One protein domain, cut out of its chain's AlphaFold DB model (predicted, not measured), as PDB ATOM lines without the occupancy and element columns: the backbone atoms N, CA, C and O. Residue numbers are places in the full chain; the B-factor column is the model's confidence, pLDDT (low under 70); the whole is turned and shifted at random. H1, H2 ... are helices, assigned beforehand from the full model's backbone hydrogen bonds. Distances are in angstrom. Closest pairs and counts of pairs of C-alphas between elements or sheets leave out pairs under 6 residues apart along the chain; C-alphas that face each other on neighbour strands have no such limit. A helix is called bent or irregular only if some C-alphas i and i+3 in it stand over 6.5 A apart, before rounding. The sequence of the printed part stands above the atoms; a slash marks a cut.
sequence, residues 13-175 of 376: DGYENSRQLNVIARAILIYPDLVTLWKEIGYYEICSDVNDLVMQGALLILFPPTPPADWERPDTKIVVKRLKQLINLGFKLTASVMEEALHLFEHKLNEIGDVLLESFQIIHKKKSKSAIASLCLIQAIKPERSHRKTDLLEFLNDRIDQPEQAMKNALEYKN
ATOM      1  N   ASP A  13     -19.265  36.013  68.688       77.06
ATOM      2  CA  ASP A  13     -19.947  36.381  69.931       77.06
ATOM      3  C   ASP A  13     -19.534  37.767  70.459       77.06
ATOM      4  O   ASP A  13     -20.139  38.259  71.409       77.06
ATOM      5  N   GLY A  14     -18.546  38.412  69.826       73.25
ATOM      6  CA  GLY A  14     -18.036  39.722  70.221       73.25
ATOM      7  C   GLY A  14     -17.089  39.709  71.425       73.25
ATOM      8  O   GLY A  14     -16.686  40.785  71.862       73.25
ATOM      9  N   TYR A  15     -16.716  38.534  71.947       76.00
ATOM     10  CA  TYR A  15     -15.738  38.396  73.029       76.00
ATOM     11  C   TYR A  15     -14.336  38.125  72.479       76.00
ATOM     12  O   TYR A  15     -14.173  37.687  71.344       76.00
ATOM     13  N   GLU A  16     -13.296  38.389  73.275       78.56
ATOM     14  CA  GLU A  16     -11.931  37.997  72.914       78.56
ATOM     15  C   GLU A  16     -11.763  36.484  73.056       78.56
ATOM     16  O   GLU A  16     -12.170  35.888  74.053       78.56
ATOM     17  N   ASN A  17     -11.122  35.851  72.076       82.62
ATOM     18  CA  ASN A  17     -10.830  34.425  72.164       82.62
ATOM     19  C   ASN A  17      -9.589  34.151  73.045       82.62
ATOM     20  O   ASN A  17      -8.845  35.057  73.449       82.62
ATOM     21  N   SER A  18      -9.321  32.869  73.295       80.56
ATOM     22  CA  SER A  18      -8.225  32.397  74.147       80.56
ATOM     23  C   SER A  18      -6.857  32.947  73.731       80.56
ATOM     24  O   SER A  18      -6.005  33.243  74.577       80.56
ATOM     25  N   ARG A  19      -6.607  33.086  72.425       82.44
ATOM     26  CA  ARG A  19      -5.331  33.594  71.908       82.44
ATOM     27  C   ARG A  19      -5.136  35.068  72.249       82.44
ATOM     28  O   ARG A  19      -4.034  35.441  72.651       82.44
ATOM     29  N   GLN A  20      -6.167  35.891  72.105       86.12
ATOM     30  CA  GLN A  20      -6.097  37.315  72.421       86.12
ATOM     31  C   GLN A  20      -5.988  37.554  73.930       86.12
ATOM     32  O   GLN A  20      -5.136  38.340  74.353       86.12
ATOM     33  N   LEU A  21      -6.713  36.791  74.754       88.06
ATOM     34  CA  LEU A  21      -6.565  36.843  76.215       88.06
ATOM     35  C   LEU A  21      -5.133  36.503  76.667       88.06
ATOM     36  O   LEU A  21      -4.586  37.145  77.564       88.06
ATOM     37  N   ASN A  22      -4.464  35.562  75.992       87.94
ATOM     38  CA  ASN A  22      -3.047  35.268  76.239       87.94
ATOM     39  C   ASN A  22      -2.116  36.443  75.891       87.94
ATOM     40  O   ASN A  22      -1.109  36.662  76.571       87.94
ATOM     41  N   VAL A  23      -2.418  37.206  74.836       90.12
ATOM     42  CA  VAL A  23      -1.649  38.413  74.482       90.12
ATOM     43  C   VAL A  23      -1.819  39.483  75.561       90.12
ATOM     44  O   VAL A  23      -0.824  40.055  76.005       90.12
ATOM     45  N   ILE A  24      -3.051  39.688  76.030       92.25
ATOM     46  CA  ILE A  24      -3.386  40.608  77.125       92.25
ATOM     47  C   ILE A  24      -2.633  40.221  78.404       92.25
ATOM     48  O   ILE A  24      -1.932  41.051  78.984       92.25
ATOM     49  N   ALA A  25      -2.686  38.949  78.806       94.56
ATOM     50  CA  ALA A  25      -1.979  38.459  79.988       94.56
ATOM     51  C   ALA A  25      -0.461  38.695  79.901       94.56
ATOM     52  O   ALA A  25       0.164  39.155  80.858       94.56
ATOM     53  N   ARG A  26       0.148  38.450  78.733       93.88
ATOM     54  CA  ARG A  26       1.574  38.740  78.500       93.88
ATOM     55  C   ARG A  26       1.889  40.231  78.578       93.88
ATOM     56  O   ARG A  26       2.921  40.584  79.143       93.88
ATOM     57  N   ALA A  27       1.026  41.092  78.040       94.94
ATOM     58  CA  ALA A  27       1.200  42.540  78.123       94.94
ATOM     59  C   ALA A  27       1.210  43.019  79.582       94.94
ATOM     60  O   ALA A  27       2.107  43.766  79.960       94.94
ATOM     61  N   ILE A  28       0.304  42.505  80.422       96.56
ATOM     62  CA  ILE A  28       0.278  42.787  81.869       96.56
ATOM     63  C   ILE A  28       1.575  42.336  82.550       96.56
ATOM     64  O   ILE A  28       2.119  43.043  83.395       96.56
ATOM     65  N   LEU A  29       2.097  41.160  82.191       95.62
ATOM     66  CA  LEU A  29       3.328  40.643  82.792       95.62
ATOM     67  C   LEU A  29       4.565  41.486  82.448       95.62
ATOM     68  O   LEU A  29       5.482  41.534  83.276       95.62
ATOM     69  N   ILE A  30       4.575  42.126  81.271       95.19
ATOM     70  CA  ILE A  30       5.624  43.042  80.793       95.19
ATOM     71  C   ILE A  30       5.445  44.447  81.386       95.19
ATOM     72  O   ILE A  30       6.424  45.048  81.825       95.19
ATOM     73  N   TYR A  31       4.213  44.961  81.413       95.62
ATOM     74  CA  TYR A  31       3.880  46.312  81.864       95.62
ATOM     75  C   TYR A  31       2.675  46.293  82.827       95.62
ATOM     76  O   TYR A  31       1.535  46.494  82.404       95.62
ATOM     77  N   PRO A  32       2.900  46.044  84.133       94.12
ATOM     78  CA  PRO A  32       1.813  45.827  85.093       94.12
ATOM     79  C   PRO A  32       0.907  47.043  85.330       94.12
ATOM     80  O   PRO A  32      -0.262  46.869  85.673       94.12
ATOM     81  N   ASP A  33       1.410  48.257  85.087       94.44
ATOM     82  CA  ASP A  33       0.645  49.508  85.202       94.44
ATOM     83  C   ASP A  33      -0.545  49.564  84.231       94.44
ATOM     84  O   ASP A  33      -1.496  50.314  84.449       94.44
ATOM     85  N   LEU A  34      -0.543  48.713  83.198       95.19
ATOM     86  CA  LEU A  34      -1.670  48.534  82.287       95.19
ATOM     87  C   LEU A  34      -2.968  48.171  83.024       95.19
ATOM     88  O   LEU A  34      -4.042  48.622  82.639       95.19
ATOM     89  N   VAL A  35      -2.873  47.418  84.125       96.06
ATOM     90  CA  VAL A  35      -4.028  47.078  84.971       96.06
ATOM     91  C   VAL A  35      -4.643  48.329  85.593       96.06
ATOM     92  O   VAL A  35      -5.866  48.446  85.650       96.06
ATOM     93  N   THR A  36      -3.813  49.265  86.054       95.12
ATOM     94  CA  THR A  36      -4.279  50.532  86.632       95.12
ATOM     95  C   THR A  36      -4.963  51.380  85.567       95.12
ATOM     96  O   THR A  36      -6.093  51.810  85.777       95.12
ATOM     97  N   LEU A  37      -4.337  51.523  84.395       95.75
ATOM     98  CA  LEU A  37      -4.901  52.278  83.270       95.75
ATOM     99  C   LEU A  37      -6.262  51.723  82.825       95.75
ATOM    100  O   LEU A  37      -7.192  52.484  82.570       95.75
ATOM    101  N   TRP A  38      -6.413  50.398  82.764       95.06
ATOM    102  CA  TRP A  38      -7.689  49.782  82.403       95.06
ATOM    103  C   TRP A  38      -8.783  50.000  83.445       95.06
ATOM    104  O   TRP A  38      -9.926  50.278  83.082       95.06
ATOM    105  N   LYS A  39      -8.433  49.958  84.732       94.94
ATOM    106  CA  LYS A  39      -9.372  50.297  85.806       94.94
ATOM    107  C   LYS A  39      -9.802  51.763  85.739       94.94
ATOM    108  O   LYS A  39     -10.977  52.050  85.936       94.94
ATOM    109  N   GLU A  40      -8.890  52.677  85.409       96.06
ATOM    110  CA  GLU A  40      -9.188  54.110  85.263       96.06
ATOM    111  C   GLU A  40     -10.172  54.407  84.125       96.06
ATOM    112  O   GLU A  40     -11.023  55.284  84.271       96.06
ATOM    113  N   ILE A  41     -10.119  53.654  83.019       95.44
ATOM    114  CA  ILE A  41     -11.094  53.778  81.920       95.44
ATOM    115  C   ILE A  41     -12.386  52.974  82.151       95.44
ATOM    116  O   ILE A  41     -13.261  52.967  81.288       95.44
ATOM    117  N   GLY A  42     -12.520  52.314  83.308       94.69
ATOM    118  CA  GLY A  42     -13.745  51.647  83.752       94.69
ATOM    119  C   GLY A  42     -13.786  50.123  83.606       94.69
ATOM    120  O   GLY A  42     -14.823  49.542  83.908       94.69
ATOM    121  N   TYR A  43     -12.700  49.464  83.187       93.81
ATOM    122  CA  TYR A  43     -12.645  48.000  83.092       93.81
ATOM    123  C   TYR A  43     -12.074  47.387  84.380       93.81
ATOM    124  O   TYR A  43     -10.872  47.141  84.513       93.81
ATOM    125  N   TYR A  44     -12.942  47.170  85.369       92.75
ATOM    126  CA  TYR A  44     -12.544  46.713  86.706       92.75
ATOM    127  C   TYR A  44     -12.327  45.197  86.794       92.75
ATOM    128  O   TYR A  44     -11.573  44.727  87.652       92.75
ATOM    129  N   GLU A  45     -12.943  44.445  85.887       93.38
ATOM    130  CA  GLU A  45     -12.952  42.984  85.821       93.38
ATOM    131  C   GLU A  45     -11.693  42.403  85.164       93.38
ATOM    132  O   GLU A  45     -11.472  41.197  85.217       93.38
ATOM    133  N   ILE A  46     -10.785  43.234  84.637       94.12
ATOM    134  CA  ILE A  46      -9.557  42.752  83.983       94.12
ATOM    135  C   ILE A  46      -8.775  41.745  84.841       94.12
ATOM    136  O   ILE A  46      -8.261  40.748  84.339       94.12
ATOM    137  N   CYS A  47      -8.696  41.964  86.158       95.38
ATOM    138  CA  CYS A  47      -7.980  41.047  87.041       95.38
ATOM    139  C   CYS A  47      -8.670  39.687  87.181       95.38
ATOM    140  O   CYS A  47      -7.963  38.710  87.404       95.38
ATOM    141  N   SER A  48     -10.003  39.611  87.096       94.38
ATOM    142  CA  SER A  48     -10.724  38.334  87.092       94.38
ATOM    143  C   SER A  48     -10.640  37.652  85.735       94.38
ATOM    144  O   SER A  48     -10.364  36.457  85.690       94.38
ATOM    145  N   ASP A  49     -10.797  38.411  84.653       92.12
ATOM    146  CA  ASP A  49     -10.956  37.869  83.300       92.12
ATOM    147  C   ASP A  49      -9.680  37.198  82.786       92.12
ATOM    148  O   ASP A  49      -9.739  36.204  82.064       92.12
ATOM    149  N   VAL A  50      -8.508  37.697  83.200       94.19
ATOM    150  CA  VAL A  50      -7.211  37.100  82.845       94.19
ATOM    151  C   VAL A  50      -6.438  36.554  84.046       94.19
ATOM    152  O   VAL A  50      -5.224  36.365  83.957       94.19
ATOM    153  N   ASN A  51      -7.116  36.290  85.170       96.00
ATOM    154  CA  ASN A  51      -6.473  35.862  86.415       96.00
ATOM    155  C   ASN A  51      -5.547  34.660  86.217       96.00
ATOM    156  O   ASN A  51      -4.360  34.713  86.544       96.00
ATOM    157  N   ASP A  52      -6.095  33.593  85.650       93.00
ATOM    158  CA  ASP A  52      -5.411  32.309  85.560       93.00
ATOM    159  C   ASP A  52      -4.248  32.407  84.564       93.00
ATOM    160  O   ASP A  52      -3.123  32.019  84.879       93.00
ATOM    161  N   LEU A  53      -4.463  33.079  83.427       94.56
ATOM    162  CA  LEU A  53      -3.435  33.326  82.410       94.56
ATOM    163  C   LEU A  53      -2.263  34.163  82.939       94.56
ATOM    164  O   LEU A  53      -1.103  33.844  82.674       94.56
ATOM    165  N   VAL A  54      -2.539  35.233  83.691       96.75
ATOM    166  CA  VAL A  54      -1.491  36.089  84.265       96.75
ATOM    167  C   VAL A  54      -0.711  35.332  85.335       96.75
ATOM    168  O   VAL A  54       0.520  35.378  85.345       96.75
ATOM    169  N   MET A  55      -1.400  34.608  86.219       97.25
ATOM    170  CA  MET A  55      -0.758  33.862  87.301       97.25
ATOM    171  C   MET A  55       0.097  32.705  86.768       97.25
ATOM    172  O   MET A  55       1.259  32.581  87.159       97.25
ATOM    173  N   GLN A  56      -0.421  31.912  85.826       94.00
ATOM    174  CA  GLN A  56       0.336  30.848  85.157       94.00
ATOM    175  C   GLN A  56       1.502  31.417  84.341       94.00
ATOM    176  O   GLN A  56       2.633  30.942  84.447       94.00
ATOM    177  N   GLY A  57       1.262  32.480  83.566       94.81
ATOM    178  CA  GLY A  57       2.291  33.134  82.760       94.81
ATOM    179  C   GLY A  57       3.441  33.681  83.608       94.81
ATOM    180  O   GLY A  57       4.603  33.574  83.218       94.81
ATOM    181  N   ALA A  58       3.151  34.204  84.801       96.44
ATOM    182  CA  ALA A  58       4.176  34.643  85.741       96.44
ATOM    183  C   ALA A  58       5.074  33.493  86.207       96.44
ATOM    184  O   ALA A  58       6.286  33.676  86.316       96.44
ATOM    185  N   LEU A  59       4.491  32.321  86.466       95.88
ATOM    186  CA  LEU A  59       5.241  31.133  86.858       95.88
ATOM    187  C   LEU A  59       6.024  30.541  85.683       95.88
ATOM    188  O   LEU A  59       7.151  30.114  85.892       95.88
ATOM    189  N   LEU A  60       5.509  30.590  84.450       93.94
ATOM    190  CA  LEU A  60       6.252  30.186  83.246       93.94
ATOM    191  C   LEU A  60       7.480  31.057  82.974       93.94
ATOM    192  O   LEU A  60       8.481  30.560  82.471       93.94
ATOM    193  N   ILE A  61       7.416  32.350  83.302       93.12
ATOM    194  CA  ILE A  61       8.582  33.240  83.218       93.12
ATOM    195  C   ILE A  61       9.647  32.827  84.242       93.12
ATOM    196  O   ILE A  61      10.837  32.878  83.945       93.12
ATOM    197  N   LEU A  62       9.226  32.416  85.441       94.69
ATOM    198  CA  LEU A  62      10.132  31.953  86.491       94.69
ATOM    199  C   LEU A  62      10.703  30.560  86.191       94.69
ATOM    200  O   LEU A  62      11.889  30.334  86.404       94.69
ATOM    201  N   PHE A  63       9.881  29.654  85.665       93.88
ATOM    202  CA  PHE A  63      10.213  28.263  85.366       93.88
ATOM    203  C   PHE A  63       9.993  27.977  83.872       93.88
ATOM    204  O   PHE A  63       9.018  27.323  83.493       93.88
ATOM    205  N   PRO A  64      10.873  28.474  82.988       90.50
ATOM    206  CA  PRO A  64      10.732  28.265  81.555       90.50
ATOM    207  C   PRO A  64      10.795  26.765  81.197       90.50
ATOM    208  O   PRO A  64      11.616  26.024  81.750       90.50
ATOM    209  N   PRO A  65       9.981  26.290  80.230       85.44
ATOM    210  CA  PRO A  65      10.072  24.916  79.732       85.44
ATOM    211  C   PRO A  65      11.476  24.578  79.216       85.44
ATOM    212  O   PRO A  65      12.001  23.509  79.532       85.44
ATOM    213  N   THR A  66      12.088  25.540  78.515       87.00
ATOM    214  CA  THR A  66      13.465  25.506  78.013       87.00
ATOM    215  C   THR A  66      14.247  26.660  78.643       87.00
ATOM    216  O   THR A  66      14.170  27.785  78.141       87.00
ATOM    217  N   PRO A  67      14.951  26.425  79.763       86.25
ATOM    218  CA  PRO A  67      15.720  27.468  80.426       86.25
ATOM    219  C   PRO A  67      16.880  27.960  79.552       86.25
ATOM    220  O   PRO A  67      17.536  27.137  78.907       86.25
ATOM    221  N   PRO A  68      17.155  29.275  79.510       88.75
ATOM    222  CA  PRO A  68      18.393  29.781  78.930       88.75
ATOM    223  C   PRO A  68      19.606  29.354  79.777       88.75
ATOM    224  O   PRO A  68      19.463  28.944  80.927       88.75
ATOM    225  N   ALA A  69      20.807  29.423  79.198       90.50
ATOM    226  CA  ALA A  69      22.028  28.891  79.818       90.50
ATOM    227  C   ALA A  69      22.413  29.579  81.142       90.50
ATOM    228  O   ALA A  69      23.098  28.983  81.966       90.50
ATOM    229  N   ASP A  70      21.979  30.822  81.331       91.38
ATOM    230  CA  ASP A  70      22.192  31.655  82.514       91.38
ATOM    231  C   ASP A  70      21.032  31.585  83.520       91.38
ATOM    232  O   ASP A  70      21.029  32.315  84.511       91.38
ATOM    233  N   TRP A  71      20.029  30.736  83.283       92.81
ATOM    234  CA  TRP A  71      18.896  30.619  84.190       92.81
ATOM    235  C   TRP A  71      19.283  29.914  85.488       92.81
ATOM    236  O   TRP A  71      19.680  28.748  85.500       92.81
ATOM    237  N   GLU A  72      19.069  30.613  86.596       90.44
ATOM    238  CA  GLU A  72      19.128  30.044  87.935       90.44
ATOM    239  C   GLU A  72      17.719  29.722  88.427       90.44
ATOM    240  O   GLU A  72      16.804  30.545  88.327       90.44
ATOM    241  N   ARG A  73      17.545  28.525  88.999       91.19
ATOM    242  CA  ARG A  73      16.254  28.081  89.531       91.19
ATOM    243  C   ARG A  73      15.758  29.057  90.610       91.19
ATOM    244  O   ARG A  73      16.415  29.168  91.648       91.19
ATOM    245  N   PRO A  74      14.585  29.696  90.434       94.94
ATOM    246  CA  PRO A  74      14.027  30.591  91.437       94.94
ATOM    247  C   PRO A  74      13.783  29.880  92.766       94.94
ATOM    248  O   PRO A  74      13.231  28.779  92.804       94.94
ATOM    249  N   ASP A  75      14.154  30.540  93.860       96.19
ATOM    250  CA  ASP A  75      13.816  30.089  95.204       96.19
ATOM    251  C   ASP A  75      12.400  30.535  95.614       96.19
ATOM    252  O   ASP A  75      11.737  31.354  94.961       96.19
ATOM    253  N   THR A  76      11.946  30.029  96.758       97.19
ATOM    254  CA  THR A  76      10.646  30.367  97.350       97.19
ATOM    255  C   THR A  76      10.470  31.885  97.533       97.19
ATOM    256  O   THR A  76       9.370  32.415  97.368       97.19
ATOM    257  N   LYS A  77      11.538  32.643  97.832       97.62
ATOM    258  CA  LYS A  77      11.447  34.099  98.043       97.62
ATOM    259  C   LYS A  77      11.157  34.834  96.737       97.62
ATOM    260  O   LYS A  77      10.327  35.748  96.738       97.62
ATOM    261  N   ILE A  78      11.811  34.448  95.641       97.81
ATOM    262  CA  ILE A  78      11.607  35.035  94.310       97.81
ATOM    263  C   ILE A  78      10.172  34.780  93.839       97.81
ATOM    264  O   ILE A  78       9.484  35.724  93.437       97.81
ATOM    265  N   VAL A  79       9.691  33.539  93.965       97.88
ATOM    266  CA  VAL A  79       8.320  33.166  93.582       97.88
ATOM    267  C   VAL A  79       7.294  33.953  94.403       97.88
ATOM    268  O   VAL A  79       6.418  34.611  93.837       97.88
ATOM    269  N   VAL A  80       7.437  33.989  95.734       97.94
ATOM    270  CA  VAL A  80       6.546  34.761  96.619       97.94
ATOM    271  C   VAL A  80       6.547  36.247  96.269       97.94
ATOM    272  O   VAL A  80       5.484  36.871  96.257       97.94
ATOM    273  N   LYS A  81       7.718  36.836  95.992       98.06
ATOM    274  CA  LYS A  81       7.825  38.247  95.599       98.06
ATOM    275  C   LYS A  81       7.025  38.512  94.327       98.06
ATOM    276  O   LYS A  81       6.234  39.455  94.307       98.06
ATOM    277  N   ARG A  82       7.193  37.679  93.296       97.31
ATOM    278  CA  ARG A  82       6.494  37.845  92.016       97.31
ATOM    279  C   ARG A  82       4.982  37.687  92.165       97.31
ATOM    280  O   ARG A  82       4.239  38.546  91.701       97.31
ATOM    281  N   LEU A  83       4.519  36.650  92.861       97.69
ATOM    282  CA  LEU A  83       3.086  36.429  93.075       97.69
ATOM    283  C   LEU A  83       2.448  37.552  93.909       97.69
ATOM    284  O   LEU A  83       1.355  38.005  93.587       97.69
ATOM    285  N   LYS A  84       3.140  38.073  94.933       97.62
ATOM    286  CA  LYS A  84       2.651  39.225  95.715       97.62
ATOM    287  C   LYS A  84       2.507  40.495  94.882       97.62
ATOM    288  O   LYS A  84       1.558  41.235  95.110       97.62
ATOM    289  N   GLN A  85       3.405  40.749  93.927       96.56
ATOM    290  CA  GLN A  85       3.266  41.892  93.014       96.56
ATOM    291  C   GLN A  85       1.941  41.826  92.248       96.56
ATOM    292  O   GLN A  85       1.231  42.821  92.181       96.56
ATOM    293  N   LEU A  86       1.581  40.648  91.735       97.31
ATOM    294  CA  LEU A  86       0.324  40.445  91.010       97.31
ATOM    295  C   LEU A  86      -0.887  40.527  91.944       97.31
ATOM    296  O   LEU A  86      -1.869  41.198  91.633       97.31
ATOM    297  N   ILE A  87      -0.804  39.920  93.126       97.06
ATOM    298  CA  ILE A  87      -1.884  39.992  94.118       97.06
ATOM    299  C   ILE A  87      -2.173  41.444  94.520       97.06
ATOM    300  O   ILE A  87      -3.335  41.832  94.618       97.06
ATOM    301  N   ASN A  88      -1.138  42.274  94.674       96.38
ATOM    302  CA  ASN A  88      -1.297  43.697  94.979       96.38
ATOM    303  C   ASN A  88      -2.007  44.481  93.860       96.38
ATOM    304  O   ASN A  88      -2.618  45.507  94.143       96.38
ATOM    305  N   LEU A  89      -1.962  44.004  92.611       95.38
ATOM    306  CA  LEU A  89      -2.698  44.593  91.485       95.38
ATOM    307  C   LEU A  89      -4.168  44.151  91.438       95.38
ATOM    308  O   LEU A  89      -4.965  44.764  90.728       95.38
ATOM    309  N   GLY A  90      -4.547  43.123  92.204       95.69
ATOM    310  CA  GLY A  90      -5.913  42.598  92.294       95.69
ATOM    311  C   GLY A  90      -6.086  41.158  91.805       95.69
ATOM    312  O   GLY A  90      -7.200  40.640  91.874       95.69
ATOM    313  N   PHE A  91      -5.017  40.502  91.344       97.56
ATOM    314  CA  PHE A  91      -5.047  39.080  90.985       97.56
ATOM    315  C   PHE A  91      -5.182  38.181  92.222       97.56
ATOM    316  O   PHE A  91      -4.864  38.572  93.349       97.56
ATOM    317  N   LYS A  92      -5.659  36.950  92.031       96.81
ATOM    318  CA  LYS A  92      -5.968  36.013  93.115       96.81
ATOM    319  C   LYS A  92      -5.309  34.659  92.883       96.81
ATOM    320  O   LYS A  92      -5.547  33.985  91.886       96.81
ATOM    321  N   LEU A  93      -4.554  34.208  93.885       96.25
ATOM    322  CA  LEU A  93      -4.036  32.843  93.958       96.25
ATOM    323  C   LEU A  93      -5.120  31.908  94.521       96.25
ATOM    324  O   LEU A  93      -5.140  31.612  95.716       96.25
ATOM    325  N   THR A  94      -6.079  31.512  93.688       95.44
ATOM    326  CA  THR A  94      -7.171  30.602  94.076       95.44
ATOM    327  C   THR A  94      -6.699  29.143  94.111       95.44
ATOM    328  O   THR A  94      -5.603  28.830  93.656       95.44
ATOM    329  N   ALA A  95      -7.518  28.228  94.645       93.56
ATOM    330  CA  ALA A  95      -7.216  26.792  94.596       93.56
ATOM    331  C   ALA A  95      -7.072  26.278  93.153       93.56
ATOM    332  O   ALA A  95      -6.176  25.487  92.888       93.56
ATOM    333  N   SER A  96      -7.907  26.789  92.240       92.00
ATOM    334  CA  SER A  96      -7.855  26.502  90.801       92.00
ATOM    335  C   SER A  96      -6.502  26.885  90.204       92.00
ATOM    336  O   SER A  96      -5.828  26.052  89.620       92.00
ATOM    337  N   VAL A  97      -6.047  28.119  90.456       94.62
ATOM    338  CA  VAL A  97      -4.751  28.610  89.960       94.62
ATOM    339  C   VAL A  97      -3.579  27.808  90.523       94.62
ATOM    340  O   VAL A  97      -2.612  27.553  89.813       94.62
ATOM    341  N   MET A  98      -3.628  27.443  91.809       96.00
ATOM    342  CA  MET A  98      -2.562  26.651  92.432       96.00
ATOM    343  C   MET A  98      -2.474  25.248  91.829       96.00
ATOM    344  O   MET A  98      -1.372  24.784  91.556       96.00
ATOM    345  N   GLU A  99      -3.614  24.588  91.620       94.19
ATOM    346  CA  GLU A  99      -3.680  23.288  90.946       94.19
ATOM    347  C   GLU A  99      -3.151  23.389  89.512       94.19
ATOM    348  O   GLU A  99      -2.191  22.702  89.179       94.19
ATOM    349  N   GLU A 100      -3.665  24.325  88.711       91.31
ATOM    350  CA  GLU A 100      -3.239  24.512  87.318       91.31
ATOM    351  C   GLU A 100      -1.751  24.801  87.186       91.31
ATOM    352  O   GLU A 100      -1.102  24.323  86.260       91.31
ATOM    353  N   ALA A 101      -1.197  25.581  88.114       93.62
ATOM    354  CA  ALA A 101       0.231  25.830  88.167       93.62
ATOM    355  C   ALA A 101       1.020  24.532  88.385       93.62
ATOM    356  O   ALA A 101       2.014  24.311  87.701       93.62
ATOM    357  N   LEU A 102       0.591  23.669  89.308       94.25
ATOM    358  CA  LEU A 102       1.244  22.377  89.532       94.25
ATOM    359  C   LEU A 102       1.079  21.458  88.316       94.25
ATOM    360  O   LEU A 102       2.058  20.858  87.877       94.25
ATOM    361  N   HIS A 103      -0.111  21.412  87.716       91.00
ATOM    362  CA  HIS A 103      -0.364  20.629  86.508       91.00
ATOM    363  C   HIS A 103       0.488  21.091  85.316       91.00
ATOM    364  O   HIS A 103       1.067  20.277  84.597       91.00
ATOM    365  N   LEU A 104       0.649  22.402  85.130       90.44
ATOM    366  CA  LEU A 104       1.498  22.975  84.082       90.44
ATOM    367  C   LEU A 104       2.953  22.488  84.175       90.44
ATOM    368  O   LEU A 104       3.636  22.333  83.159       90.44
ATOM    369  N   PHE A 105       3.412  22.214  85.395       91.31
ATOM    370  CA  PHE A 105       4.750  21.724  85.693       91.31
ATOM    371  C   PHE A 105       4.793  20.246  86.074       91.31
ATOM    372  O   PHE A 105       5.792  19.818  86.641       91.31
ATOM    373  N   GLU A 106       3.771  19.461  85.721       89.38
ATOM    374  CA  GLU A 106       3.609  18.067  86.150       89.38
ATOM    375  C   GLU A 106       4.895  17.230  85.991       89.38
ATOM    376  O   GLU A 106       5.407  16.659  86.948       89.38
ATOM    377  N   HIS A 107       5.518  17.302  84.814       88.06
ATOM    378  CA  HIS A 107       6.777  16.620  84.479       88.06
ATOM    379  C   HIS A 107       8.026  17.073  85.269       88.06
ATOM    380  O   HIS A 107       9.070  16.436  85.170       88.06
ATOM    381  N   LYS A 108       7.954  18.187  86.006       89.00
ATOM    382  CA  LYS A 108       9.046  18.777  86.804       89.00
ATOM    383  C   LYS A 108       8.666  18.931  88.280       89.00
ATOM    384  O   LYS A 108       9.390  19.587  89.030       89.00
ATOM    385  N   LEU A 109       7.556  18.344  88.732       92.25
ATOM    386  CA  LEU A 109       7.086  18.511  90.112       92.25
ATOM    387  C   LEU A 109       8.106  18.041  91.156       92.25
ATOM    388  O   LEU A 109       8.263  18.700  92.181       92.25
ATOM    389  N   ASN A 110       8.884  17.002  90.853       89.88
ATOM    390  CA  ASN A 110       9.978  16.543  91.718       89.88
ATOM    391  C   ASN A 110      11.087  17.593  91.912       89.88
ATOM    392  O   ASN A 110      11.785  17.576  92.920       89.88
ATOM    393  N   GLU A 111      11.249  18.521  90.966       90.00
ATOM    394  CA  GLU A 111      12.281  19.558  91.019       90.00
ATOM    395  C   GLU A 111      11.768  20.878  91.597       90.00
ATOM    396  O   GLU A 111      12.509  21.568  92.302       90.00
ATOM    397  N   ILE A 112      10.533  21.275  91.270       93.50
ATOM    398  CA  ILE A 112      10.018  22.622  91.582       93.50
ATOM    399  C   ILE A 112       8.724  22.632  92.396       93.50
ATOM    400  O   ILE A 112       8.343  23.680  92.919       93.50
ATOM    401  N   GLY A 113       8.058  21.491  92.550       94.81
ATOM    402  CA  GLY A 113       6.759  21.407  93.210       94.81
ATOM    403  C   GLY A 113       6.801  21.859  94.673       94.81
ATOM    404  O   GLY A 113       5.921  22.599  95.108       94.81
ATOM    405  N   ASP A 114       7.847  21.498  95.423       95.19
ATOM    406  CA  ASP A 114       7.994  21.925  96.823       95.19
ATOM    407  C   ASP A 114       8.184  23.438  96.962       95.19
ATOM    408  O   ASP A 114       7.595  24.056  97.851       95.19
ATOM    409  N   VAL A 115       8.933  24.055  96.042       96.81
ATOM    410  CA  VAL A 115       9.113  25.515  95.988       96.81
ATOM    411  C   VAL A 115       7.776  26.209  95.717       96.81
ATOM    412  O   VAL A 115       7.463  27.230  96.340       96.81
ATOM    413  N   LEU A 116       6.958  25.655  94.816       97.06
ATOM    414  CA  LEU A 116       5.625  26.179  94.520       97.06
ATOM    415  C   LEU A 116       4.695  26.063  95.734       97.06
ATOM    416  O   LEU A 116       4.130  27.072  96.156       97.06
ATOM    417  N   LEU A 117       4.594  24.883  96.354       96.62
ATOM    418  CA  LEU A 117       3.747  24.671  97.533       96.62
ATOM    419  C   LEU A 117       4.167  25.541  98.724       96.62
ATOM    420  O   LEU A 117       3.311  26.127  99.390       96.62
ATOM    421  N   GLU A 118       5.469  25.689  98.971       96.44
ATOM    422  CA  GLU A 118       5.994  26.629  99.969       96.44
ATOM    423  C   GLU A 118       5.581  28.066  99.685       96.44
ATOM    424  O   GLU A 118       5.143  28.795 100.579       96.44
ATOM    425  N   SER A 119       5.700  28.479  98.427       97.62
ATOM    426  CA  SER A 119       5.344  29.829  98.015       97.62
ATOM    427  C   SER A 119       3.853  30.086  98.214       97.62
ATOM    428  O   SER A 119       3.463  31.129  98.750       97.62
ATOM    429  N   PHE A 120       3.017  29.113  97.850       97.38
ATOM    430  CA  PHE A 120       1.575  29.160  98.058       97.38
ATOM    431  C   PHE A 120       1.229  29.241  99.544       97.38
ATOM    432  O   PHE A 120       0.386  30.053  99.922       97.38
ATOM    433  N   GLN A 121       1.926  28.488 100.400       96.38
ATOM    434  CA  GLN A 121       1.758  28.521 101.854       96.38
ATOM    435  C   GLN A 121       2.089  29.889 102.451       96.38
ATOM    436  O   GLN A 121       1.314  30.433 103.238       96.38
ATOM    437  N   ILE A 122       3.212  30.481 102.047       96.19
ATOM    438  CA  ILE A 122       3.633  31.801 102.534       96.19
ATOM    439  C   ILE A 122       2.625  32.890 102.136       96.19
ATOM    440  O   ILE A 122       2.422  33.859 102.877       96.19
ATOM    441  N   ILE A 123       1.992  32.753 100.970       95.62
ATOM    442  CA  ILE A 123       0.940  33.663 100.506       95.62
ATOM    443  C   ILE A 123      -0.360  33.414 101.281       95.62
ATOM    444  O   ILE A 123      -0.932  34.350 101.844       95.62
ATOM    445  N   HIS A 124      -0.787  32.156 101.392       91.69
ATOM    446  CA  HIS A 124      -1.967  31.714 102.139       91.69
ATOM    447  C   HIS A 124      -1.649  31.470 103.616       91.69
ATOM    448  O   HIS A 124      -1.982  30.412 104.135       91.69
ATOM    449  N   LYS A 125      -1.069  32.465 104.305       83.62
ATOM    450  CA  LYS A 125      -0.542  32.447 105.698       83.62
ATOM    451  C   LYS A 125      -1.308  31.634 106.766       83.62
ATOM    452  O   LYS A 125      -0.771  31.395 107.839       83.62
ATOM    453  N   LYS A 126      -2.574  31.287 106.526       84.06
ATOM    454  CA  LYS A 126      -3.463  30.517 107.406       84.06
ATOM    455  C   LYS A 126      -3.498  29.006 107.117       84.06
ATOM    456  O   LYS A 126      -4.145  28.287 107.868       84.06
ATOM    457  N   LYS A 127      -2.892  28.524 106.028       90.31
ATOM    458  CA  LYS A 127      -2.952  27.120 105.590       90.31
ATOM    459  C   LYS A 127      -1.577  26.463 105.699       90.31
ATOM    460  O   LYS A 127      -0.564  27.108 105.440       90.31
ATOM    461  N   SER A 128      -1.541  25.188 106.083       93.56
ATOM    462  CA  SER A 128      -0.335  24.356 105.992       93.56
ATOM    463  C   SER A 128      -0.073  23.943 104.536       93.56
ATOM    464  O   SER A 128      -0.959  24.071 103.687       93.56
ATOM    465  N   LYS A 129       1.130  23.426 104.237       93.12
ATOM    466  CA  LYS A 129       1.428  22.831 102.917       93.12
ATOM    467  C   LYS A 129       0.466  21.692 102.593       93.12
ATOM    468  O   LYS A 129      -0.128  21.700 101.525       93.12
ATOM    469  N   SER A 130       0.260  20.792 103.552       94.19
ATOM    470  CA  SER A 130      -0.690  19.680 103.463       94.19
ATOM    471  C   SER A 130      -2.110  20.166 103.155       94.19
ATOM    472  O   SER A 130      -2.718  19.706 102.196       94.19
ATOM    473  N   ALA A 131      -2.595  21.219 103.826       93.81
ATOM    474  CA  ALA A 131      -3.907  21.796 103.521       93.81
ATOM    475  C   ALA A 131      -3.993  22.419 102.113       93.81
ATOM    476  O   ALA A 131      -5.060  22.411 101.499       93.81
ATOM    477  N   ILE A 132      -2.899  22.981 101.590       95.69
ATOM    478  CA  ILE A 132      -2.845  23.471 100.205       95.69
ATOM    479  C   ILE A 132      -2.850  22.300  99.227       95.69
ATOM    480  O   ILE A 132      -3.620  22.336  98.271       95.69
ATOM    481  N   ALA A 133      -2.063  21.258  99.494       94.75
ATOM    482  CA  ALA A 133      -2.035  20.050  98.684       94.75
ATOM    483  C   ALA A 133      -3.422  19.390  98.627       94.75
ATOM    484  O   ALA A 133      -3.897  19.089  97.537       94.75
ATOM    485  N   SER A 134      -4.145  19.290  99.750       92.56
ATOM    486  CA  SER A 134      -5.528  18.789  99.761       92.56
ATOM    487  C   SER A 134      -6.483  19.655  98.932       92.56
ATOM    488  O   SER A 134      -7.369  19.134  98.263       92.56
ATOM    489  N   LEU A 135      -6.319  20.982  98.931       92.81
ATOM    490  CA  LEU A 135      -7.143  21.866  98.096       92.81
ATOM    491  C   LEU A 135      -6.855  21.692  96.607       92.81
ATOM    492  O   LEU A 135      -7.791  21.719  95.807       92.81
ATOM    493  N   CYS A 136      -5.583  21.531  96.248       92.81
ATOM    494  CA  CYS A 136      -5.175  21.220  94.885       92.81
ATOM    495  C   CYS A 136      -5.696  19.844  94.463       92.81
ATOM    496  O   CYS A 136      -6.225  19.737  93.364       92.81
ATOM    497  N   LEU A 137      -5.670  18.843  95.351       90.06
ATOM    498  CA  LEU A 137      -6.245  17.519  95.102       90.06
ATOM    499  C   LEU A 137      -7.736  17.621  94.764       90.06
ATOM    500  O   LEU A 137      -8.157  17.112  93.733       90.06
ATOM    501  N   ILE A 138      -8.516  18.355  95.570       87.81
ATOM    502  CA  ILE A 138      -9.947  18.591  95.306       87.81
ATOM    503  C   ILE A 138     -10.164  19.226  93.931       87.81
ATOM    504  O   ILE A 138     -11.130  18.887  93.257       87.81
ATOM    505  N   GLN A 139      -9.313  20.172  93.517       88.56
ATOM    506  CA  GLN A 139      -9.438  20.761  92.184       88.56
ATOM    507  C   GLN A 139      -9.063  19.768  91.086       88.56
ATOM    508  O   GLN A 139      -9.804  19.687  90.116       88.56
ATOM    509  N   ALA A 140      -7.981  19.006  91.252       85.94
ATOM    510  CA  ALA A 140      -7.457  18.099  90.233       85.94
ATOM    511  C   ALA A 140      -8.451  16.978  89.891       85.94
ATOM    512  O   ALA A 140      -8.607  16.598  88.737       85.94
ATOM    513  N   ILE A 141      -9.189  16.468  90.875       79.69
ATOM    514  CA  ILE A 141     -10.139  15.373  90.640       79.69
ATOM    515  C   ILE A 141     -11.486  15.820  90.042       79.69
ATOM    516  O   ILE A 141     -12.375  14.990  89.839       79.69
ATOM    517  N   LYS A 142     -11.687  17.125  89.809       78.56
ATOM    518  CA  LYS A 142     -12.939  17.638  89.246       78.56
ATOM    519  C   LYS A 142     -13.151  17.138  87.812       78.56
ATOM    520  O   LYS A 142     -12.195  17.100  87.041       78.56
ATOM    521  N   PRO A 143     -14.394  16.823  87.410       67.38
ATOM    522  CA  PRO A 143     -14.672  16.259  86.089       67.38
ATOM    523  C   PRO A 143     -14.384  17.232  84.940       67.38
ATOM    524  O   PRO A 143     -14.079  16.800  83.832       67.38
ATOM    525  N   GLU A 144     -14.437  18.547  85.189       70.50
ATOM    526  CA  GLU A 144     -14.087  19.560  84.188       70.50
ATOM    527  C   GLU A 144     -12.578  19.586  83.882       70.50
ATOM    528  O   GLU A 144     -12.146  20.203  82.906       70.50
ATOM    529  N   ARG A 145     -11.762  18.919  84.706       71.88
ATOM    530  CA  ARG A 145     -10.320  18.802  84.521       71.88
ATOM    531  C   ARG A 145      -9.989  17.580  83.677       71.88
ATOM    532  O   ARG A 145     -10.502  16.488  83.887       71.88
ATOM    533  N   SER A 146      -9.082  17.762  82.721       61.62
ATOM    534  CA  SER A 146      -8.642  16.708  81.797       61.62
ATOM    535  C   SER A 146      -7.218  16.231  82.098       61.62
ATOM    536  O   SER A 146      -6.394  16.082  81.192       61.62
ATOM    537  N   HIS A 147      -6.901  15.998  83.374       68.00
ATOM    538  CA  HIS A 147      -5.592  15.464  83.750       68.00
ATOM    539  C   HIS A 147      -5.507  13.987  83.363       68.00
ATOM    540  O   HIS A 147      -6.240  13.150  83.880       68.00
ATOM    541  N   ARG A 148      -4.615  13.674  82.421       58.34
ATOM    542  CA  ARG A 148      -4.398  12.305  81.918       58.34
ATOM    543  C   ARG A 148      -3.269  11.564  82.631       58.34
ATOM    544  O   ARG A 148      -3.060  10.387  82.370       58.34
ATOM    545  N   LYS A 149      -2.488  12.270  83.442       66.38
ATOM    546  CA  LYS A 149      -1.283  11.762  84.091       66.38
ATOM    547  C   LYS A 149      -1.483  11.708  85.601       66.38
ATOM    548  O   LYS A 149      -2.282  12.459  86.158       66.38
ATOM    549  N   THR A 150      -0.791  10.765  86.227       74.25
ATOM    550  CA  THR A 150      -0.844  10.506  87.670       74.25
ATOM    551  C   THR A 150       0.195  11.288  88.455       74.25
ATOM    552  O   THR A 150       0.030  11.425  89.662       74.25
ATOM    553  N   ASP A 151       1.228  11.829  87.798       83.06
ATOM    554  CA  ASP A 151       2.369  12.465  88.470       83.06
ATOM    555  C   ASP A 151       1.915  13.593  89.413       83.06
ATOM    556  O   ASP A 151       2.434  13.726  90.520       83.06
ATOM    557  N   LEU A 152       0.910  14.387  89.012       87.94
ATOM    558  CA  LEU A 152       0.335  15.421  89.874       87.94
ATOM    559  C   LEU A 152      -0.355  14.840  91.114       87.94
ATOM    560  O   LEU A 152      -0.163  15.357  92.215       87.94
ATOM    561  N   LEU A 153      -1.185  13.809  90.947       86.62
ATOM    562  CA  LEU A 153      -1.940  13.226  92.058       86.62
ATOM    563  C   LEU A 153      -1.006  12.534  93.052       86.62
ATOM    564  O   LEU A 153      -1.126  12.763  94.255       86.62
ATOM    565  N   GLU A 154      -0.018  11.793  92.553       86.06
ATOM    566  CA  GLU A 154       1.015  11.163  93.370       86.06
ATOM    567  C   GLU A 154       1.814  12.214  94.148       86.06
ATOM    568  O   GLU A 154       1.918  12.143  95.374       86.06
ATOM    569  N   PHE A 155       2.276  13.262  93.457       91.00
ATOM    570  CA  PHE A 155       2.996  14.371  94.078       91.00
ATOM    571  C   PHE A 155       2.205  15.029  95.220       91.00
ATOM    572  O   PHE A 155       2.790  15.385  96.251       91.00
ATOM    573  N   LEU A 156       0.894  15.222  95.029       91.56
ATOM    574  CA  LEU A 156       0.002  15.804  96.031       91.56
ATOM    575  C   LEU A 156      -0.216  14.850  97.208       91.56
ATOM    576  O   LEU A 156      -0.109  15.287  98.352       91.56
ATOM    577  N   ASN A 157      -0.488  13.572  96.938       87.69
ATOM    578  CA  ASN A 157      -0.731  12.551  97.959       87.69
ATOM    579  C   ASN A 157       0.455  12.407  98.916       87.69
ATOM    580  O   ASN A 157       0.253  12.384 100.129       87.69
ATOM    581  N   ASP A 158       1.684  12.436  98.398       89.69
ATOM    582  CA  ASP A 158       2.911  12.359  99.205       89.69
ATOM    583  C   ASP A 158       3.096  13.538 100.178       89.69
ATOM    584  O   ASP A 158       3.923  13.489 101.089       89.69
ATOM    585  N   ARG A 159       2.358  14.635  99.975       92.88
ATOM    586  CA  ARG A 159       2.503  15.898 100.719       92.88
ATOM    587  C   ARG A 159       1.298  16.230 101.587       92.88
ATOM    588  O   ARG A 159       1.258  17.307 102.186       92.88
ATOM    589  N   ILE A 160       0.326  15.327 101.655       92.88
ATOM    590  CA  ILE A 160      -0.850  15.433 102.511       92.88
ATOM    591  C   ILE A 160      -0.620  14.575 103.759       92.88
ATOM    592  O   ILE A 160      -0.245  13.413 103.658       92.88
ATOM    593  N   ASP A 161      -0.889  15.131 104.943       91.12
ATOM    594  CA  ASP A 161      -0.661  14.418 106.213       91.12
ATOM    595  C   ASP A 161      -1.609  13.213 106.388       91.12
ATOM    596  O   ASP A 161      -1.236  12.193 106.961       91.12
ATOM    597  N   GLN A 162      -2.850  13.344 105.906       89.25
ATOM    598  CA  GLN A 162      -3.886  12.303 105.916       89.25
ATOM    599  C   GLN A 162      -4.443  12.103 104.494       89.25
ATOM    600  O   GLN A 162      -5.520  12.619 104.174       89.25
ATOM    601  N   PRO A 163      -3.698  11.413 103.611       86.38
ATOM    602  CA  PRO A 163      -4.011  11.353 102.183       86.38
ATOM    603  C   PRO A 163      -5.341  10.642 101.906       86.38
ATOM    604  O   PRO A 163      -6.124  11.119 101.090       86.38
ATOM    605  N   GLU A 164      -5.658   9.580 102.649       84.31
ATOM    606  CA  GLU A 164      -6.930   8.860 102.511       84.31
ATOM    607  C   GLU A 164      -8.134   9.749 102.857       84.31
ATOM    608  O   GLU A 164      -9.079   9.858 102.076       84.31
ATOM    609  N   GLN A 165      -8.085  10.456 103.992       86.25
ATOM    610  CA  GLN A 165      -9.163  11.363 104.396       86.25
ATOM    611  C   GLN A 165      -9.313  12.529 103.410       86.25
ATOM    612  O   GLN A 165     -10.431  12.945 103.100       86.25
ATOM    613  N   ALA A 166      -8.201  13.059 102.895       86.00
ATOM    614  CA  ALA A 166      -8.237  14.102 101.878       86.00
ATOM    615  C   ALA A 166      -8.856  13.599 100.569       86.00
ATOM    616  O   ALA A 166      -9.681  14.307  99.993       86.00
ATOM    617  N   MET A 167      -8.521  12.378 100.138       84.75
ATOM    618  CA  MET A 167      -9.127  11.740  98.972       84.75
ATOM    619  C   MET A 167     -10.628  11.522  99.181       84.75
ATOM    620  O   MET A 167     -11.427  11.912  98.333       84.75
ATOM    621  N   LYS A 168     -11.042  10.998 100.340       82.12
ATOM    622  CA  LYS A 168     -12.459  10.827 100.695       82.12
ATOM    623  C   LYS A 168     -13.238  12.139 100.597       82.12
ATOM    624  O   LYS A 168     -14.291  12.174  99.958       82.12
ATOM    625  N   ASN A 169     -12.705  13.203 101.201       83.12
ATOM    626  CA  ASN A 169     -13.301  14.539 101.154       83.12
ATOM    627  C   ASN A 169     -13.357  15.060  99.717       83.12
ATOM    628  O   ASN A 169     -14.351  15.651  99.309       83.12
ATOM    629  N   ALA A 170     -12.306  14.832  98.930       81.50
ATOM    630  CA  ALA A 170     -12.272  15.234  97.536       81.50
ATOM    631  C   ALA A 170     -13.386  14.537  96.739       81.50
ATOM    632  O   ALA A 170     -14.159  15.210  96.058       81.50
ATOM    633  N   LEU A 171     -13.559  13.225  96.910       78.12
ATOM    634  CA  LEU A 171     -14.612  12.453  96.247       78.12
ATOM    635  C   LEU A 171     -16.036  12.952  96.560       78.12
ATOM    636  O   LEU A 171     -16.942  12.691  95.777       78.12
ATOM    637  N   GLU A 172     -16.271  13.687  97.655       77.00
ATOM    638  CA  GLU A 172     -17.573  14.334  97.919       77.00
ATOM    639  C   GLU A 172     -17.881  15.503  96.976       77.00
ATOM    640  O   GLU A 172     -19.047  15.786  96.711       77.00
ATOM    641  N   TYR A 173     -16.856  16.171  96.442       69.06
ATOM    642  CA  TYR A 173     -17.012  17.283  95.500       69.06
ATOM    643  C   TYR A 173     -17.209  16.830  94.052       69.06
ATOM    644  O   TYR A 173     -17.393  17.663  93.160       69.06
ATOM    645  N   LYS A 174     -17.171  15.521  93.800       65.75
ATOM    646  CA  LYS A 174     -17.437  14.950  92.489       65.75
ATOM    647  C   LYS A 174     -18.943  14.961  92.236       65.75
ATOM    648  O   LYS A 174     -19.715  14.350  92.971       65.75
ATOM    649  N   ASN A 175     -19.378  15.641  91.175       55.75
ATOM    650  CA  ASN A 175     -20.736  15.453  90.672       55.75
ATOM    651  C   ASN A 175     -20.904  13.975  90.293       55.75
ATOM    652  O   ASN A 175     -20.004  13.404  89.680       55.75
TER     653      ASN A 175
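This is residues 13 to 175 of the 376 residues of an uncharacterized protein of Rhizophagus irregularis (strain DAOM 181602 / DAOM 197198 / MUCL 43194) (UniProt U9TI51). Ten helices make a string of packed pieces along the longest axis, with two helical hairpins, H4 with H5 and H6 with H7, side by side in the middle. H1, H2 and H3 gather at one end, where H1 packs on H4; H8, H9 and H10 gather at the other, where H8 packs across H6 and H10 lies beyond H8, touching no other helix. Most of the helices that touch cross rather than run side by side, and a loop of 13 residues, 63 to 75, joins the two helices of the first hairpin. The printed part has 163 residues with ten named helices, H1 to H10 in order along the chain, and no named strand; its class is all helix. It is compact, with a radius of gyration of the C-alphas of 16.5 A and spans of 49 by 43 by 31 A.

H1, residues 18 to 30, and H2, residues 34 to 40, touch only at the corner by their link, and only just, with 3 pairs of C-alphas within 8 A, the closest being those of Ile 28 and Leu 34 at 6.1 A. H2 touches H3, residues 46 to 49, closest at the C-alphas of Val 35 and Ile 46, 7.1 A apart. H4, residues 51 to 62, touches H1 with residues 53 to 58 alone, at a steep tilt of 57 degrees, the same way; the closest C-alphas are those of Ala 25 and Val 54, 4.9 A apart. H4 and H5, residues 76 to 89, form a helical hairpin at a shallow tilt of 32 degrees, opposite ways, closest at the C-alphas of Met 55 and Leu 83, 7.4 A. H6, residues 95 to 104, is apart from H5 but touches H4, with the C-alphas of Asp 52 and Val 97 closest at 5.8 A. H6 and H7, residues 106 to 123, form the second hairpin, at 28 degrees, with the C-alphas of Leu 102 and Gly 113 closest at 6.7 A. H7 is irregular: C-alphas 107 and 110 are 7.9 A apart, and it has a kink of 75 degrees near residue 113. With residues 115 to 123 alone H7 touches H5, closest at the C-alphas of Val 80 and Ser 119, 5.3 A. H8, residues 129 to 140, is about perpendicular to H6 at 81 degrees and touches it, with the C-alphas of Glu 99 and Cys 136 closest at 4.7 A. H7 and H8 are the hubs, touching four helices each. H9, residues 151 to 157, touches H8, closest at the C-alphas of Ala 133 and Leu 156, 5.4 A. H10, residues 163 to 172, touches H8, closest at the C-alphas of Ile 138 and Ala 170, 4.7 A. Each O i to N i+4 pair is within hydrogen-bond range in H1, H2, H4, H5, H6, H8, H9 and H10; in H7 10 of 14 are, and H3 is too short for such a pair.

H1 begins at C-alpha 18 (-8.225, 32.397, 74.147) and is 18.7 A long from first to last C-alpha. H4 measures 17.1 A, H5 20.4 A, H7 21.4 A and H8 16.2 A. H7 ends at C-alpha 123 (0.940, 33.663, 100.506), and H10 at C-alpha 172 (-17.573, 14.334, 97.919).

The two C-alphas farthest apart are those of Ile 41 and Glu 164, 49.6 A. The printed part has no cut. The link from H4 to H5 is long. The mean pLDDT of the printed part is 90.0; residues 143, 146 to 149 and 173 to 175 are under 70.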